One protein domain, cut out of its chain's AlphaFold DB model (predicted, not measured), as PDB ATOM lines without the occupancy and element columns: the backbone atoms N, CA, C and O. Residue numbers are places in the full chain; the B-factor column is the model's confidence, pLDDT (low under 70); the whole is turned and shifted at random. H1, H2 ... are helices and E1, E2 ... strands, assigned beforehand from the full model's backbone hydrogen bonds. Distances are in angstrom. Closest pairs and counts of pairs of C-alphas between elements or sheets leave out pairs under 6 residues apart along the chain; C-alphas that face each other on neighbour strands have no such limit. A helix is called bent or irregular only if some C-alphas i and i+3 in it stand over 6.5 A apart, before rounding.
ATOM      1  N   ILE A   6     107.644 100.034  66.367       53.50
ATOM      2  CA  ILE A   6     108.990 100.391  66.853       53.50
ATOM      3  C   ILE A   6     110.073  99.342  66.524       53.50
ATOM      4  O   ILE A   6     111.234  99.714  66.313       53.50
ATOM      5  N   THR A   7     109.728  98.049  66.468       53.31
ATOM      6  CA  THR A   7     110.684  96.982  66.098       53.31
ATOM      7  C   THR A   7     110.523  96.487  64.661       53.31
ATOM      8  O   THR A   7     111.521  96.076  64.065       53.31
ATOM      9  N   LEU A   8     109.321  96.592  64.081       52.22
ATOM     10  CA  LEU A   8     109.053  96.275  62.672       52.22
ATOM     11  C   LEU A   8     109.606  97.337  61.709       52.22
ATOM     12  O   LEU A   8     110.181  96.992  60.681       52.22
ATOM     13  N   GLU A   9     109.508  98.621  62.055       56.56
ATOM     14  CA  GLU A   9     110.039  99.740  61.261       56.56
ATOM     15  C   GLU A   9     111.570  99.759  61.251       56.56
ATOM     16  O   GLU A   9     112.191 100.356  60.369       56.56
ATOM     17  N   ASN A  10     112.209  99.113  62.234       69.38
ATOM     18  CA  ASN A  10     113.658  99.035  62.298       69.38
ATOM     19  C   ASN A  10     114.157  97.712  62.914       69.38
ATOM     20  O   ASN A  10     114.451  97.656  64.117       69.38
ATOM     21  N   PRO A  11     114.374  96.665  62.093       76.94
ATOM     22  CA  PRO A  11     114.866  95.373  62.575       76.94
ATOM     23  C   PRO A  11     116.256  95.464  63.233       76.94
ATOM     24  O   PRO A  11     116.610  94.636  64.077       76.94
ATOM     25  N   ILE A  12     117.045  96.500  62.918       84.00
ATOM     26  CA  ILE A  12     118.356  96.734  63.540       84.00
ATOM     27  C   ILE A  12     118.188  97.087  65.023       84.00
ATOM     28  O   ILE A  12     118.974  96.615  65.848       84.00
ATOM     29  N   ARG A  13     117.159  97.868  65.388       86.56
ATOM     30  CA  ARG A  13     116.865  98.180  66.798       86.56
ATOM     31  C   ARG A  13     116.510  96.915  67.570       86.56
ATOM     32  O   ARG A  13     117.132  96.657  68.597       86.56
ATOM     33  N   GLY A  14     115.601  96.093  67.042       88.31
ATOM     34  CA  GLY A  14     115.230  94.819  67.664       88.31
ATOM     35  C   GLY A  14     116.447  93.921  67.910       88.31
ATOM     36  O   GLY A  14     116.662  93.451  69.026       88.31
ATOM     37  N   ASN A  15     117.320  93.771  66.910       90.94
ATOM     38  CA  ASN A  15     118.542  92.975  67.041       90.94
ATOM     39  C   ASN A  15     119.528  93.535  68.075       90.94
ATOM     40  O   ASN A  15     120.184  92.763  68.776       90.94
ATOM     41  N   ARG A  16     119.636  94.861  68.200       92.50
ATOM     42  CA  ARG A  16     120.455  95.492  69.244       92.50
ATOM     43  C   ARG A  16     119.909  95.210  70.641       92.50
ATOM     44  O   ARG A  16     120.700  94.869  71.514       92.50
ATOM     45  N   ILE A  17     118.592  95.281  70.838       93.06
ATOM     46  CA  ILE A  17     117.965  94.973  72.135       93.06
ATOM     47  C   ILE A  17     118.179  93.497  72.493       93.06
ATOM     48  O   ILE A  17     118.642  93.199  73.592       93.06
ATOM     49  N   LYS A  18     117.946  92.574  71.549       94.44
ATOM     50  CA  LYS A  18     118.197  91.134  71.748       94.44
ATOM     51  C   LYS A  18     119.654  90.845  72.145       94.44
ATOM     52  O   LYS A  18     119.907  90.018  73.015       94.44
ATOM     53  N   ARG A  19     120.623  91.553  71.550       94.94
ATOM     54  CA  ARG A  19     122.043  91.453  71.939       94.94
ATOM     55  C   ARG A  19     122.323  92.066  73.310       94.94
ATOM     56  O   ARG A  19     123.135  91.519  74.047       94.94
ATOM     57  N   ALA A  20     121.668  93.175  73.656       95.06
ATOM     58  CA  ALA A  20     121.854  93.845  74.942       95.06
ATOM     59  C   ALA A  20     121.448  92.947  76.120       95.06
ATOM     60  O   ALA A  20     122.146  92.922  77.130       95.06
ATOM     61  N   VAL A  21     120.389  92.144  75.966       93.75
ATOM     62  CA  VAL A  21     119.985  91.132  76.962       93.75
ATOM     63  C   VAL A  21     120.851  89.860  76.933       93.75
ATOM     64  O   VAL A  21     120.541  88.878  77.601       93.75
ATOM     65  N   GLY A  22     121.936  89.848  76.152       94.88
ATOM     66  CA  GLY A  22     122.857  88.717  76.046       94.88
ATOM     67  C   GLY A  22     122.350  87.565  75.182       94.88
ATOM     68  O   GLY A  22     122.818  86.448  75.359       94.88
ATOM     69  N   SER A  23     121.404  87.810  74.267       95.50
ATOM     70  CA  SER A  23     120.751  86.761  73.466       95.50
ATOM     71  C   SER A  23     120.076  85.689  74.332       95.50
ATOM     72  O   SER A  23     120.134  84.497  74.035       95.50
ATOM     73  N   ARG A  24     119.433  86.120  75.423       96.12
ATOM     74  CA  ARG A  24     118.740  85.244  76.369       96.12
ATOM     75  C   ARG A  24     117.260  85.572  76.445       96.12
ATOM     76  O   ARG A  24     116.870  86.736  76.377       96.12
ATOM     77  N   CYS A  25     116.452  84.535  76.619       96.44
ATOM     78  CA  CYS A  25     115.045  84.679  76.963       96.44
ATOM     79  C   CYS A  25     114.919  85.179  78.409       96.44
ATOM     80  O   CYS A  25     115.479  84.581  79.326       96.44
ATOM     81  N   GLU A  26     114.149  86.239  78.631       94.88
ATOM     82  CA  GLU A  26     113.950  86.834  79.959       94.88
ATOM     83  C   GLU A  26     113.006  86.021  80.855       94.88
ATOM     84  O   GLU A  26     112.956  86.256  82.058       94.88
ATOM     85  N   VAL A  27     112.285  85.042  80.294       94.88
ATOM     86  CA  VAL A  27     111.396  84.144  81.051       94.88
ATOM     87  C   VAL A  27     112.123  82.877  81.493       94.88
ATOM     88  O   VAL A  27     112.169  82.576  82.680       94.88
ATOM     89  N   CYS A  28     112.692  82.115  80.553       95.00
ATOM     90  CA  CYS A  28     113.341  80.839  80.874       95.00
ATOM     91  C   CYS A  28     114.855  80.957  81.108       95.00
ATOM     92  O   CYS A  28     115.482  79.997  81.548       95.00
ATOM     93  N   GLY A  29     115.466  82.103  80.789       94.62
ATOM     94  CA  GLY A  29     116.911  82.318  80.902       94.62
ATOM     95  C   GLY A  29     117.753  81.585  79.853       94.62
ATOM     96  O   GLY A  29     118.982  81.695  79.901       94.62
ATOM     97  N   GLY A  30     117.125  80.844  78.934       95.19
ATOM     98  CA  GLY A  30     117.795  80.093  77.873       95.19
ATOM     99  C   GLY A  30     118.512  81.009  76.886       95.19
ATOM    100  O   GLY A  30     117.973  82.048  76.500       95.19
ATOM    101  N   GLU A  31     119.734  80.632  76.514       96.00
ATOM    102  CA  GLU A  31     120.490  81.265  75.432       96.00
ATOM    103  C   GLU A  31     119.975  80.763  74.087       96.00
ATOM    104  O   GLU A  31     119.823  79.563  73.879       96.00
ATOM    105  N   GLU A  32     119.713  81.693  73.177       94.75
ATOM    106  CA  GLU A  32     119.130  81.411  71.871       94.75
ATOM    107  C   GLU A  32     119.859  82.190  70.777       94.75
ATOM    108  O   GLU A  32     120.471  83.238  71.010       94.75
ATOM    109  N   TYR A  33     119.753  81.710  69.539       93.69
ATOM    110  CA  TYR A  33     120.148  82.514  68.389       93.69
ATOM    111  C   TYR A  33     119.248  83.754  68.282       93.69
ATOM    112  O   TYR A  33     118.063  83.713  68.606       93.69
ATOM    113  N   LEU A  34     119.787  84.871  67.782       91.25
ATOM    114  CA  LEU A  34     119.038  86.134  67.669       91.25
ATOM    115  C   LEU A  34     117.751  86.013  66.838       91.25
ATOM    116  O   LEU A  34     116.786  86.743  67.076       91.25
ATOM    117  N   GLU A  35     117.752  85.105  65.866       90.31
ATOM    118  CA  GLU A  35     116.614  84.791  64.998       90.31
ATOM    119  C   GLU A  35     115.487  84.085  65.760       90.31
ATOM    120  O   GLU A  35     114.321  84.278  65.429       90.31
ATOM    121  N   ASN A  36     115.825  83.357  66.830       92.44
ATOM    122  CA  ASN A  36     114.883  82.615  67.671       92.44
ATOM    123  C   ASN A  36     114.308  83.434  68.832       92.44
ATOM    124  O   ASN A  36     113.463  82.951  69.589       92.44
ATOM    125  N   LEU A  37     114.792  84.665  68.997       93.81
ATOM    126  CA  LEU A  37     114.301  85.601  69.993       93.81
ATOM    127  C   LEU A  37     113.317  86.576  69.357       93.81
ATOM    128  O   LEU A  37     113.533  87.076  68.253       93.81
ATOM    129  N   VAL A  38     112.276  86.918  70.098       92.56
ATOM    130  CA  VAL A  38     111.226  87.857  69.714       92.56
ATOM    131  C   VAL A  38     111.196  88.987  70.728       92.56
ATOM    132  O   VAL A  38     111.372  88.762  71.925       92.56
ATOM    133  N   VAL A  39     110.991  90.210  70.238       91.88
ATOM    134  CA  VAL A  39     110.659  91.345  71.100       91.88
ATOM    135  C   VAL A  39     109.145  91.351  71.267       91.88
ATOM    136  O   VAL A  39     108.417  91.645  70.324       91.88
ATOM    137  N   HIS A  40     108.687  90.978  72.450       91.75
ATOM    138  CA  HIS A  40     107.289  91.002  72.856       91.75
ATOM    139  C   HIS A  40     106.943  92.354  73.469       91.75
ATOM    140  O   HIS A  40     107.750  92.923  74.206       91.75
ATOM    141  N   THR A  41     105.744  92.851  73.184       90.62
ATOM    142  CA  THR A  41     105.229  94.084  73.783       90.62
ATOM    143  C   THR A  41     104.111  93.744  74.756       90.62
ATOM    144  O   THR A  41     103.210  92.984  74.422       90.62
ATOM    145  N   ILE A  42     104.183  94.313  75.957       91.38
ATOM    146  CA  ILE A  42     103.207  94.093  77.031       91.38
ATOM    147  C   ILE A  42     101.924  94.918  76.816       91.38
ATOM    148  O   ILE A  42     100.849  94.506  77.240       91.38
ATOM    149  N   ILE A  43     102.049  96.094  76.195       88.56
ATOM    150  CA  ILE A  43     100.949  97.029  75.923       88.56
ATOM    151  C   ILE A  43     100.447  96.918  74.485       88.56
ATOM    152  O   ILE A  43     101.183  96.496  73.591       88.56
ATOM    153  N   GLU A  44      99.206  97.346  74.270       84.19
ATOM    154  CA  GLU A  44      98.608  97.427  72.938       84.19
ATOM    155  C   GLU A  44      99.247  98.535  72.086       84.19
ATOM    156  O   GLU A  44      99.878  99.469  72.595       84.19
ATOM    157  N   GLU A  45      99.080  98.436  70.766       79.38
ATOM    158  CA  GLU A  45      99.663  99.388  69.816       79.38
ATOM    159  C   GLU A  45      99.149 100.816  70.052       79.38
ATOM    160  O   GLU A  45      99.943 101.758  70.039       79.38
ATOM    161  N   GLU A  46      97.858 100.987  70.354       80.44
ATOM    162  CA  GLU A  46      97.252 102.295  70.627       80.44
ATOM    163  C   GLU A  46      97.837 102.961  71.878       80.44
ATOM    164  O   GLU A  46      98.060 104.175  71.882       80.44
ATOM    165  N   GLU A  47      98.121 102.179  72.926       82.12
ATOM    166  CA  GLU A  47      98.776 102.679  74.141       82.12
ATOM    167  C   GLU A  47     100.213 103.123  73.833       82.12
ATOM    168  O   GLU A  47     100.668 104.165  74.306       82.12
ATOM    169  N   ALA A  48     100.921 102.373  72.989       80.88
ATOM    170  CA  ALA A  48     102.310 102.655  72.659       80.88
ATOM    171  C   ALA A  48     102.517 103.937  71.843       80.88
ATOM    172  O   ALA A  48     103.531 104.607  72.037       80.88
ATOM    173  N   PHE A  49     101.569 104.327  70.981       76.88
ATOM    174  CA  PHE A  49     101.650 105.599  70.246       76.88
ATOM    175  C   PHE A  49     101.699 106.826  71.170       76.88
ATOM    176  O   PHE A  49     102.221 107.872  70.777       76.88
ATOM    177  N   GLY A  50     101.188 106.710  72.401       78.00
ATOM    178  CA  GLY A  50     101.245 107.770  73.408       78.00
ATOM    179  C   GLY A  50     102.616 107.939  74.071       78.00
ATOM    180  O   GLY A  50     102.822 108.914  74.800       78.00
ATOM    181  N   HIS A  51     103.557 107.021  73.836       80.62
ATOM    182  CA  HIS A  51     104.843 106.989  74.518       80.62
ATOM    183  C   HIS A  51     106.011 107.328  73.580       80.62
ATOM    184  O   HIS A  51     106.089 106.824  72.458       80.62
ATOM    185  N   PRO A  52     106.976 108.152  74.030       84.50
ATOM    186  CA  PRO A  52     108.211 108.336  73.284       84.50
ATOM    187  C   PRO A  52     109.031 107.027  73.294       84.50
ATOM    188  O   PRO A  52     108.942 106.256  74.256       84.50
ATOM    189  N   PRO A  53     109.848 106.755  72.254       82.69
ATOM    190  CA  PRO A  53     110.521 105.463  72.099       82.69
ATOM    191  C   PRO A  53     111.373 105.042  73.300       82.69
ATOM    192  O   PRO A  53     111.403 103.870  73.659       82.69
ATOM    193  N   ASP A  54     112.063 105.977  73.948       84.38
ATOM    194  CA  ASP A  54     112.916 105.721  75.109       84.38
ATOM    195  C   ASP A  54     112.134 105.302  76.364       84.38
ATOM    196  O   ASP A  54     112.663 104.555  77.190       84.38
ATOM    197  N   CYS A  55     110.865 105.695  76.480       88.44
ATOM    198  CA  CYS A  55     109.969 105.271  77.556       88.44
ATOM    199  C   CYS A  55     109.372 103.871  77.346       88.44
ATOM    200  O   CYS A  55     108.671 103.384  78.228       88.44
ATOM    201  N   MET A  56     109.653 103.214  76.217       90.06
ATOM    202  CA  MET A  56     109.079 101.904  75.894       90.06
ATOM    203  C   MET A  56     109.792 100.731  76.568       90.06
ATOM    204  O   MET A  56     109.234  99.644  76.643       90.06
ATOM    205  N   GLU A  57     111.000 100.935  77.099       92.31
ATOM    206  CA  GLU A  57     111.804  99.896  77.760       92.31
ATOM    207  C   GLU A  57     111.037  98.983  78.747       92.31
ATOM    208  O   GLU A  57     111.152  97.762  78.595       92.31
ATOM    209  N   PRO A  58     110.242  99.494  79.712       92.69
ATOM    210  CA  PRO A  58     109.524  98.652  80.673       92.69
ATOM    211  C   PRO A  58     108.386  97.826  80.059       92.69
ATOM    212  O   PRO A  58     107.904  96.900  80.710       92.69
ATOM    213  N   PHE A  59     107.971  98.133  78.827       92.31
ATOM    214  CA  PHE A  59     106.876  97.464  78.118       92.31
ATOM    215  C   PHE A  59     107.358  96.460  77.071       92.31
ATOM    216  O   PHE A  59     106.543  95.892  76.349       92.31
ATOM    217  N   LEU A  60     108.671  96.243  76.971       92.06
ATOM    218  CA  LEU A  60     109.269  95.278  76.055       92.06
ATOM    219  C   LEU A  60     109.804  94.083  76.834       92.06
ATOM    220  O   LEU A  60     110.410  94.272  77.885       92.06
ATOM    221  N   LEU A  61     109.673  92.882  76.281       93.94
ATOM    222  CA  LEU A  61     110.280  91.642  76.771       93.94
ATOM    223  C   LEU A  61     110.982  90.905  75.632       93.94
ATOM    224  O   LEU A  61     110.506  90.903  74.502       93.94
ATOM    225  N   ILE A  62     112.101  90.251  75.923       94.94
ATOM    226  CA  ILE A  62     112.831  89.415  74.970       94.94
ATOM    227  C   ILE A  62     112.592  87.951  75.303       94.94
ATOM    228  O   ILE A  62     112.984  87.468  76.365       94.94
ATOM    229  N   LEU A  63     111.947  87.236  74.387       95.38
ATOM    230  CA  LEU A  63     111.448  85.882  74.619       95.38
ATOM    231  C   LEU A  63     111.906  84.939  73.512       95.38
ATOM    232  O   LEU A  63     111.969  85.338  72.353       95.38
ATOM    233  N   CYS A  64     112.166  83.675  73.841       96.25
ATOM    234  CA  CYS A  64     112.211  82.632  72.817       96.25
ATOM    235  C   CYS A  64     110.793  82.336  72.304       96.25
ATOM    236  O   CYS A  64     109.808  82.628  72.992       96.25
ATOM    237  N   PHE A  65     110.675  81.716  71.127       94.44
ATOM    238  CA  PHE A  65     109.370  81.394  70.536       94.44
ATOM    239  C   PHE A  65     108.451  80.603  71.473       94.44
ATOM    240  O   PHE A  65     107.284  80.954  71.613       94.44
ATOM    241  N   GLN A  66     108.984  79.605  72.184       95.44
ATOM    242  CA  GLN A  66     108.194  78.777  73.101       95.44
ATOM    243  C   GLN A  66     107.595  79.599  74.252       95.44
ATOM    244  O   GLN A  66     106.415  79.467  74.564       95.44
ATOM    245  N   CYS A  67     108.389  80.476  74.878       95.69
ATOM    246  CA  CYS A  67     107.897  81.337  75.955       95.69
ATOM    247  C   CYS A  67     106.948  82.422  75.437       95.69
ATOM    248  O   CYS A  67     105.991  82.761  76.126       95.69
ATOM    249  N   HIS A  68     107.198  82.952  74.238       94.75
ATOM    250  CA  HIS A  68     106.305  83.913  73.601       94.75
ATOM    251  C   HIS A  68     104.924  83.296  73.344       94.75
ATOM    252  O   HIS A  68     103.914  83.867  73.746       94.75
ATOM    253  N   GLU A  69     104.869  82.099  72.754       94.06
ATOM    254  CA  GLU A  69     103.613  81.370  72.549       94.06
ATOM    255  C   GLU A  69     102.922  81.033  73.871       94.06
ATOM    256  O   GLU A  69     101.714  81.220  73.992       94.06
ATOM    257  N   ALA A  70     103.678  80.595  74.882       94.62
ATOM    258  CA  ALA A  70     103.126  80.268  76.192       94.62
ATOM    259  C   ALA A  70     102.464  81.475  76.874       94.62
ATOM    260  O   ALA A  70     101.413  81.314  77.488       94.62
ATOM    261  N   ILE A  71     103.035  82.680  76.754       93.31
ATOM    262  CA  ILE A  71     102.435  83.903  77.308       93.31
ATOM    263  C   ILE A  71     101.053  84.161  76.706       93.31
ATOM    264  O   ILE A  71     100.115  84.432  77.453       93.31
ATOM    265  N   HIS A  72     100.917  84.028  75.384       91.25
ATOM    266  CA  HIS A  72      99.633  84.215  74.703       91.25
ATOM    267  C   HIS A  72      98.653  83.078  75.005       91.25
ATOM    268  O   HIS A  72      97.481  83.325  75.265       91.25
ATOM    269  N   ALA A  73      99.125  81.829  75.010       93.69
ATOM    270  CA  ALA A  73      98.285  80.658  75.251       93.69
ATOM    271  C   ALA A  73      97.734  80.596  76.684       93.69
ATOM    272  O   ALA A  73      96.646  80.066  76.901       93.69
ATOM    273  N   LEU A  74      98.488  81.115  77.656       92.62
ATOM    274  CA  LEU A  74      98.111  81.128  79.071       92.62
ATOM    275  C   LEU A  74      97.456  82.442  79.514       92.62
ATOM    276  O   LEU A  74      97.152  82.566  80.698       92.62
ATOM    277  N   ASP A  75      97.274  83.401  78.601       90.69
ATOM    278  CA  ASP A  75      96.799  84.756  78.910       90.69
ATOM    279  C   ASP A  75      97.564  85.362  80.101       90.69
ATOM    280  O   ASP A  75      97.005  85.772  81.123       90.69
ATOM    281  N   ALA A  76      98.900  85.296  80.022       90.88
ATOM    282  CA  ALA A  76      99.748  85.642  81.150       90.88
ATOM    283  C   ALA A  76      99.504  87.105  81.553       90.88
ATOM    284  O   ALA A  76      99.646  88.013  80.728       90.88
ATOM    285  N   PRO A  77      99.180  87.375  82.827       93.12
ATOM    286  CA  PRO A  77      98.656  88.671  83.201       93.12
ATOM    287  C   PRO A  77      99.735  89.751  83.099       93.12
ATOM    288  O   PRO A  77     100.903  89.526  83.432       93.12
ATOM    289  N   ARG A  78      99.320  90.957  82.697       91.62
ATOM    290  CA  ARG A  78     100.193  92.124  82.483       91.62
ATOM    291  C   ARG A  78     101.169  92.371  83.639       91.62
ATOM    292  O   ARG A  78     102.360  92.530  83.403       91.62
ATOM    293  N   HIS A  79     100.697  92.299  84.884       92.19
ATOM    294  CA  HIS A  79     101.536  92.517  86.070       92.19
ATOM    295  C   HIS A  79     102.705  91.521  86.188       92.19
ATOM    296  O   HIS A  79     103.777  91.886  86.664       92.19
ATOM    297  N   SER A  80     102.528  90.272  85.746       92.62
ATOM    298  CA  SER A  80     103.595  89.262  85.756       92.62
ATOM    299  C   SER A  80     104.640  89.548  84.683       92.62
ATOM    300  O   SER A  80     105.832  89.361  84.918       92.62
ATOM    301  N   GLN A  81     104.205  90.037  83.522       93.75
ATOM    302  CA  GLN A  81     105.108  90.462  82.454       93.75
ATOM    303  C   GLN A  81     105.918  91.700  82.883       93.75
ATOM    304  O   GLN A  81     107.137  91.732  82.725       93.75
ATOM    305  N   GLU A  82     105.269  92.683  83.513       93.50
ATOM    306  CA  GLU A  82     105.926  93.879  84.061       93.50
ATOM    307  C   GLU A  82     106.904  93.528  85.194       93.50
ATOM    308  O   GLU A  82     107.987  94.104  85.297       93.50
ATOM    309  N   ALA A  83     106.589  92.530  86.024       94.12
ATOM    310  CA  ALA A  83     107.499  92.074  87.070       94.12
ATOM    311  C   ALA A  83     108.839  91.554  86.513       94.12
ATOM    312  O   ALA A  83     109.860  91.671  87.193       94.12
ATOM    313  N   LEU A  84     108.862  91.007  85.291       93.00
ATOM    314  CA  LEU A  84     110.092  90.559  84.628       93.00
ATOM    315  C   LEU A  84     110.945  91.747  84.168       93.00
ATOM    316  O   LEU A  84     112.145  91.789  84.446       93.00
ATOM    317  N   THR A  85     110.341  92.765  83.550       92.69
ATOM    318  CA  THR A  85     111.075  93.980  83.143       92.69
ATOM    319  C   THR A  85     111.592  94.753  84.364       92.69
ATOM    320  O   THR A  85     112.698  95.315  84.363       92.69
ATOM    321  N   MET A  86     110.862  94.681  85.481       92.56
ATOM    322  CA  MET A  86     111.262  95.259  86.762       92.56
ATOM    323  C   MET A  86     112.467  94.568  87.428       92.56
ATOM    324  O   MET A  86     113.102  95.175  88.295       92.56
ATOM    325  N   GLN A  87     112.849  93.366  86.995       93.31
ATOM    326  CA  GLN A  87     114.039  92.660  87.494       93.31
ATOM    327  C   GLN A  87     115.323  93.010  86.733       93.31
ATOM    328  O   GLN A  87     116.417  92.661  87.182       93.31
ATOM    329  N   ARG A  88     115.228  93.724  85.602       94.81
ATOM    330  CA  ARG A  88     116.410  94.124  84.829       94.81
ATOM    331  C   ARG A  88     117.361  94.990  85.660       94.81
ATOM    332  O   ARG A  88     116.915  95.953  86.291       94.81
ATOM    333  N   PRO A  89     118.679  94.736  85.597       95.31
ATOM    334  CA  PRO A  89     119.654  95.607  86.231       95.31
ATOM    335  C   PRO A  89     119.679  96.975  85.531       95.31
ATOM    336  O   PRO A  89     119.554  97.073  84.309       95.31
ATOM    337  N   GLU A  90     119.889  98.046  86.296       95.62
ATOM    338  CA  GLU A  90     119.855  99.429  85.789       95.62
ATOM    339  C   GLU A  90     120.769  99.697  84.568       95.62
ATOM    340  O   GLU A  90     120.343 100.406  83.653       95.62
ATOM    341  N   PRO A  91     121.986  99.118  84.465       96.62
ATOM    342  CA  PRO A  91     122.806  99.252  83.259       96.62
ATOM    343  C   PRO A  91     122.123  98.724  81.992       96.62
ATOM    344  O   PRO A  91     122.221  99.360  80.944       96.62
ATOM    345  N   LEU A  92     121.401  97.601  82.092       95.56
ATOM    346  CA  LEU A  92     120.680  97.009  80.964       95.56
ATOM    347  C   LEU A  92     119.509  97.898  80.545       95.56
ATOM    348  O   LEU A  92     119.359  98.193  79.362       95.56
ATOM    349  N   ARG A  93     118.734  98.401  81.512       95.50
ATOM    350  CA  ARG A  93     117.637  99.345  81.238       95.50
ATOM    351  C   ARG A  93     118.129 100.564  80.477       95.50
ATOM    352  O   ARG A  93     117.575 100.930  79.445       95.50
ATOM    353  N   ARG A  94     119.214 101.175  80.959       95.12
ATOM    354  CA  ARG A  94     119.819 102.349  80.324       95.12
ATOM    355  C   ARG A  94     120.266 102.061  78.893       95.12
ATOM    356  O   ARG A  94     120.089 102.917  78.028       95.12
ATOM    357  N   GLU A  95     120.830 100.883  78.645       95.19
ATOM    358  CA  GLU A  95     121.246 100.477  77.303       95.19
ATOM    359  C   GLU A  95     120.047 100.289  76.368       95.19
ATOM    360  O   GLU A  95     120.049 100.828  75.262       95.19
ATOM    361  N   ILE A  96     118.982  99.624  76.823       93.44
ATOM    362  CA  ILE A  96     117.757  99.453  76.029       93.44
ATOM    363  C   ILE A  96     117.136 100.817  75.698       93.44
ATOM    364  O   ILE A  96     116.847 101.081  74.529       93.44
ATOM    365  N   ARG A  97     117.017 101.731  76.674       93.38
ATOM    366  CA  ARG A  97     116.518 103.100  76.434       93.38
ATOM    367  C   ARG A  97     117.368 103.851  75.411       93.38
ATOM    368  O   ARG A  97     116.827 104.497  74.519       93.38
ATOM    369  N   ARG A  98     118.698 103.727  75.485       92.69
ATOM    370  CA  ARG A  98     119.623 104.325  74.508       92.69
ATOM    371  C   ARG A  98     119.411 103.764  73.100       92.69
ATOM    372  O   ARG A  98     119.434 104.526  72.135       92.69
ATOM    373  N   ILE A  99     119.209 102.452  72.973       91.50
ATOM    374  CA  ILE A  99     118.927 101.808  71.683       91.50
ATOM    375  C   ILE A  99     117.598 102.316  71.116       91.50
ATOM    376  O   ILE A  99     117.540 102.667  69.935       91.50
ATOM    377  N   LEU A 100     116.557 102.400  71.943       88.00
ATOM    378  CA  LEU A 100     115.237 102.879  71.531       88.00
ATOM    379  C   LEU A 100     115.253 104.357  71.116       88.00
ATOM    380  O   LEU A 100     114.665 104.712  70.097       88.00
ATOM    381  N   ALA A 101     116.007 105.194  71.834       87.62
ATOM    382  CA  ALA A 101     116.209 106.604  71.500       87.62
ATOM    383  C   ALA A 101     117.037 106.823  70.219       87.62
ATOM    384  O   ALA A 101     117.081 107.933  69.687       87.62
ATOM    385  N   SER A 102     117.741 105.798  69.720       83.81
ATOM    386  CA  SER A 102     118.645 105.966  68.584       83.81
ATOM    387  C   SER A 102     117.876 106.222  67.285       83.81
ATOM    388  O   SER A 102     117.149 105.362  66.787       83.81
ATOM    389  N   VAL A 103     118.050 107.410  66.706       74.06
ATOM    390  CA  VAL A 103     117.526 107.754  65.378       74.06
ATOM    391  C   VAL A 103     118.552 107.312  64.326       74.06
ATOM    392  O   VAL A 103     119.723 107.688  64.440       74.06
ATOM    393  N   PRO A 104     118.172 106.500  63.321       70.62
ATOM    394  CA  PRO A 104     119.065 106.168  62.216       70.62
ATOM    395  C   PRO A 104     119.560 107.449  61.548       70.62
ATOM    396  O   PRO A 104     118.761 108.340  61.260       70.62
ATOM    397  N   ARG A 105     120.868 107.557  61.294       68.44
ATOM    398  CA  ARG A 105     121.365 108.679  60.494       68.44
ATOM    399  C   ARG A 105     120.794 108.550  59.082       68.44
ATOM    400  O   ARG A 105     120.956 107.477  58.496       68.44
ATOM    401  N   PRO A 106     120.161 109.599  58.532       67.88
ATOM    402  CA  PRO A 106     119.806 109.597  57.125       67.88
ATOM    403  C   PRO A 106     121.089 109.439  56.304       67.88
ATOM    404  O   PRO A 106     122.105 110.074  56.592       67.88
ATOM    405  N   TYR A 107     121.050 108.549  55.318       71.88
ATOM    406  CA  TYR A 107     122.124 108.450  54.344       71.88
ATOM    407  C   TYR A 107     122.035 109.663  53.420       71.88
ATOM    408  O   TYR A 107     121.018 109.861  52.757       71.88
ATOM    409  N   THR A 108     123.088 110.473  53.394       73.69
ATOM    410  CA  THR A 108     123.273 111.499  52.368       73.69
ATOM    411  C   THR A 108     124.214 110.905  51.324       73.69
ATOM    412  O   THR A 108     125.376 110.661  51.658       73.69
ATOM    413  N   PRO A 109     123.732 110.608  50.103       74.19
ATOM    414  CA  PRO A 109     124.608 110.182  49.022       74.19
ATOM    415  C   PRO A 109     125.694 111.242  48.795       74.19
ATOM    416  O   PRO A 109     125.387 112.431  48.882       74.19
ATOM    417  N   PRO A 110     126.951 110.849  48.545       73.44
ATOM    418  CA  PRO A 110     127.985 111.809  48.181       73.44
ATOM    419  C   PRO A 110     127.631 112.496  46.852       73.44
ATOM    420  O   PRO A 110     127.119 111.845  45.946       73.44
ATOM    421  N   ASP A 111     127.945 113.792  46.726       73.25
ATOM    422  CA  ASP A 111     127.685 114.610  45.520       73.25
ATOM    423  C   ASP A 111     128.546 114.216  44.298       73.25
ATOM    424  O   ASP A 111     128.465 114.835  43.239       73.25
ATOM    425  N   THR A 112     129.409 113.210  44.439       67.19
ATOM    426  CA  THR A 112     130.224 112.661  43.352       67.19
ATOM    427  C   THR A 112     129.355 111.938  42.333       67.19
ATOM    428  O   THR A 112     128.454 111.187  42.712       67.19
ATOM    429  N   ASP A 113     129.680 112.105  41.049       73.69
ATOM    430  CA  ASP A 113     129.114 111.301  39.967       73.69
ATOM    431  C   ASP A 113     129.225 109.808  40.327       73.69
ATOM    432  O   ASP A 113     130.260 109.347  40.824       73.69
ATOM    433  N   MET A 114     128.142 109.056  40.126       70.31
ATOM    434  CA  MET A 114     128.051 107.636  40.481       70.31
ATOM    435  C   MET A 114     129.192 106.834  39.844       70.31
ATOM    436  O   MET A 114     129.704 105.894  40.457       70.31
ATOM    437  N   GLU A 115     129.625 107.250  38.651       71.50
ATOM    438  CA  GLU A 115     130.772 106.700  37.934       71.50
ATOM    439  C   GLU A 115     132.075 106.844  38.744       71.50
ATOM    440  O   GLU A 115     132.826 105.883  38.909       71.50
ATOM    441  N   GLU A 116     132.335 108.024  39.309       70.38
ATOM    442  CA  GLU A 116     133.556 108.311  40.068       70.38
ATOM    443  C   GLU A 116     133.565 107.564  41.409       70.38
ATOM    444  O   GLU A 116     134.574 106.961  41.785       70.38
ATOM    445  N   ALA A 117     132.417 107.508  42.092       69.44
ATOM    446  CA  ALA A 117     132.258 106.727  43.318       69.44
ATOM    447  C   ALA A 117     132.454 105.216  43.075       69.44
ATOM    448  O   ALA A 117     133.111 104.539  43.875       69.44
ATOM    449  N   TYR A 118     131.940 104.689  41.955       73.00
ATOM    450  CA  TYR A 118     132.133 103.296  41.549       73.00
ATOM    451  C   TYR A 118     133.603 102.998  41.238       73.00
ATOM    452  O   TYR A 118     134.159 102.020  41.743       73.00
ATOM    453  N   ILE A 119     134.270 103.877  40.483       73.00
ATOM    454  CA  ILE A 119     135.697 103.742  40.175       73.00
ATOM    455  C   ILE A 119     136.523 103.757  41.464       73.00
ATOM    456  O   ILE A 119     137.382 102.895  41.630       73.00
ATOM    457  N   VAL A 120     136.265 104.663  42.413       73.50
ATOM    458  CA  VAL A 120     136.989 104.702  43.699       73.50
ATOM    459  C   VAL A 120     136.773 103.418  44.502       73.50
ATOM    460  O   VAL A 120     137.747 102.829  44.973       73.50
ATOM    461  N   ALA A 121     135.533 102.937  44.620       71.81
ATOM    462  CA  ALA A 121     135.240 101.691  45.328       71.81
ATOM    463  C   ALA A 121     135.958 100.490  44.685       71.81
ATOM    464  O   ALA A 121     136.645  99.735  45.377       71.81
ATOM    465  N   CYS A 122     135.886 100.357  43.359       70.50
ATOM    466  CA  CYS A 122     136.489  99.243  42.628       70.50
ATOM    467  C   CYS A 122     138.022  99.329  42.534       70.50
ATOM    468  O   CYS A 122     138.692  98.298  42.530       70.50
ATOM    469  N   THR A 123     138.603 100.530  42.501       67.81
ATOM    470  CA  THR A 123     140.067 100.722  42.436       67.81
ATOM    471  C   THR A 123     140.735 100.715  43.812       67.81
ATOM    472  O   THR A 123     141.920 100.391  43.912       67.81
ATOM    473  N   SER A 124     139.993 100.992  44.890       60.53
ATOM    474  CA  SER A 124     140.512 100.916  46.265       60.53
ATOM    475  C   SER A 124     140.919  99.496  46.685       60.53
ATOM    476  O   SER A 124     141.838  99.341  47.489       60.53
ATOM    477  N   HIS A 125     140.335  98.461  46.069       54.91
ATOM    478  CA  HIS A 125     140.706  97.057  46.277       54.91
ATOM    479  C   HIS A 125     142.071  96.662  45.681       54.91
ATOM    480  O   HIS A 125     142.587  95.601  46.021       54.91
ATOM    481  N   PHE A 126     142.684  97.505  44.839       54.44
ATOM    482  CA  PHE A 126     143.951  97.206  44.155       54.44
ATOM    483  C   PHE A 126     145.166  97.980  44.693       54.44
ATOM    484  O   PHE A 126     146.264  97.821  44.168       54.44
TER     485      PHE A 126
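This is residues 6 to 126 of the 130 residues of an uncharacterized protein of Methanoregulaceae archaeon (UniProt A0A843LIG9). A compact body of short helices is set round a small two-stranded ribbon, and a long thin arm, residues 105 to 126, sticks out of it with helix H7 near its end. In the body, H1, H4 and H5 lie round the ribbon of E1 and E2, H6 lies side by side with H1, and H3 packs on H6. The printed part has 121 residues, with seven named helices and two named strands in the order H1 E1 H2 H3 E2 H4 H5 H6 H7; the sheet, E1 - E2, is antiparallel and the class is mostly helix. The whole is loose, with a radius of gyration of the C-alphas of 19.0 A, and elongated, spanning 59 by 32 by 28 A.

H1, residues 11 to 20, comes closest to strand E1, residues 37 to 41, at the C-alphas of Gly 14 and Val 39, 6.7 A apart. E1 is the antiparallel neighbour of E2, residues 60 to 64, at 147 degrees between their directions; N 40 and O 61 are 2.7 A apart and N 38 and O 63 2.8 A, within hydrogen-bond range. H2, residues 45 to 48, is close but not clearly touching to H3, residues 53 to 59, with the closest C-alphas, Ala 48 and Met 56, 7.5 A apart. H4, residues 65 to 73, comes closest to E1 at the C-alphas of Leu 37 and Phe 65, 6.5 A apart. H5, residues 78 to 85, touches H3, closest at the C-alphas of Pro 58 and Thr 85, 5.5 A. H6, residues 90 to 101, touches H1 at a shallow tilt of 9 degrees, opposite ways, closest at the C-alphas of Ile 17 and Ile 96, 5.9 A. H6 touches H3 at a steep tilt of 46 degrees, closest at the C-alphas of Asp 54 and Arg 97, 4.6 A. H7, residues 114 to 124, touches no helix. Every O i to N i+4 pair is within hydrogen-bond range in H1, H4, H5, H6 and H7; H3 has 0 of 3, with 2 of 4 O i to N i+3 pairs within range, and H2 is too short for an i+4 pair.

H1 begins at C-alpha 11 (114.866, 95.373, 62.575) and is 14.3 A long. E1 measures 13.0 A and E2 13.4 A. H3 is irregular, C-alphas 55 and 58 being 7.3 A apart. H6 is 16.4 A long. H7, 15.3 A, ends at C-alpha 124 (140.512, 100.916, 46.265).

The printed part has no cut. The links H1 to E1 and H6 to H7 are long. The body without residues 105 to 126 spans 34 by 29 by 26 A. Mean pLDDT of the printed part is 85.6, with residues 6 to 10, 105 to 106, 112, 117 and 123 to 126 under 70.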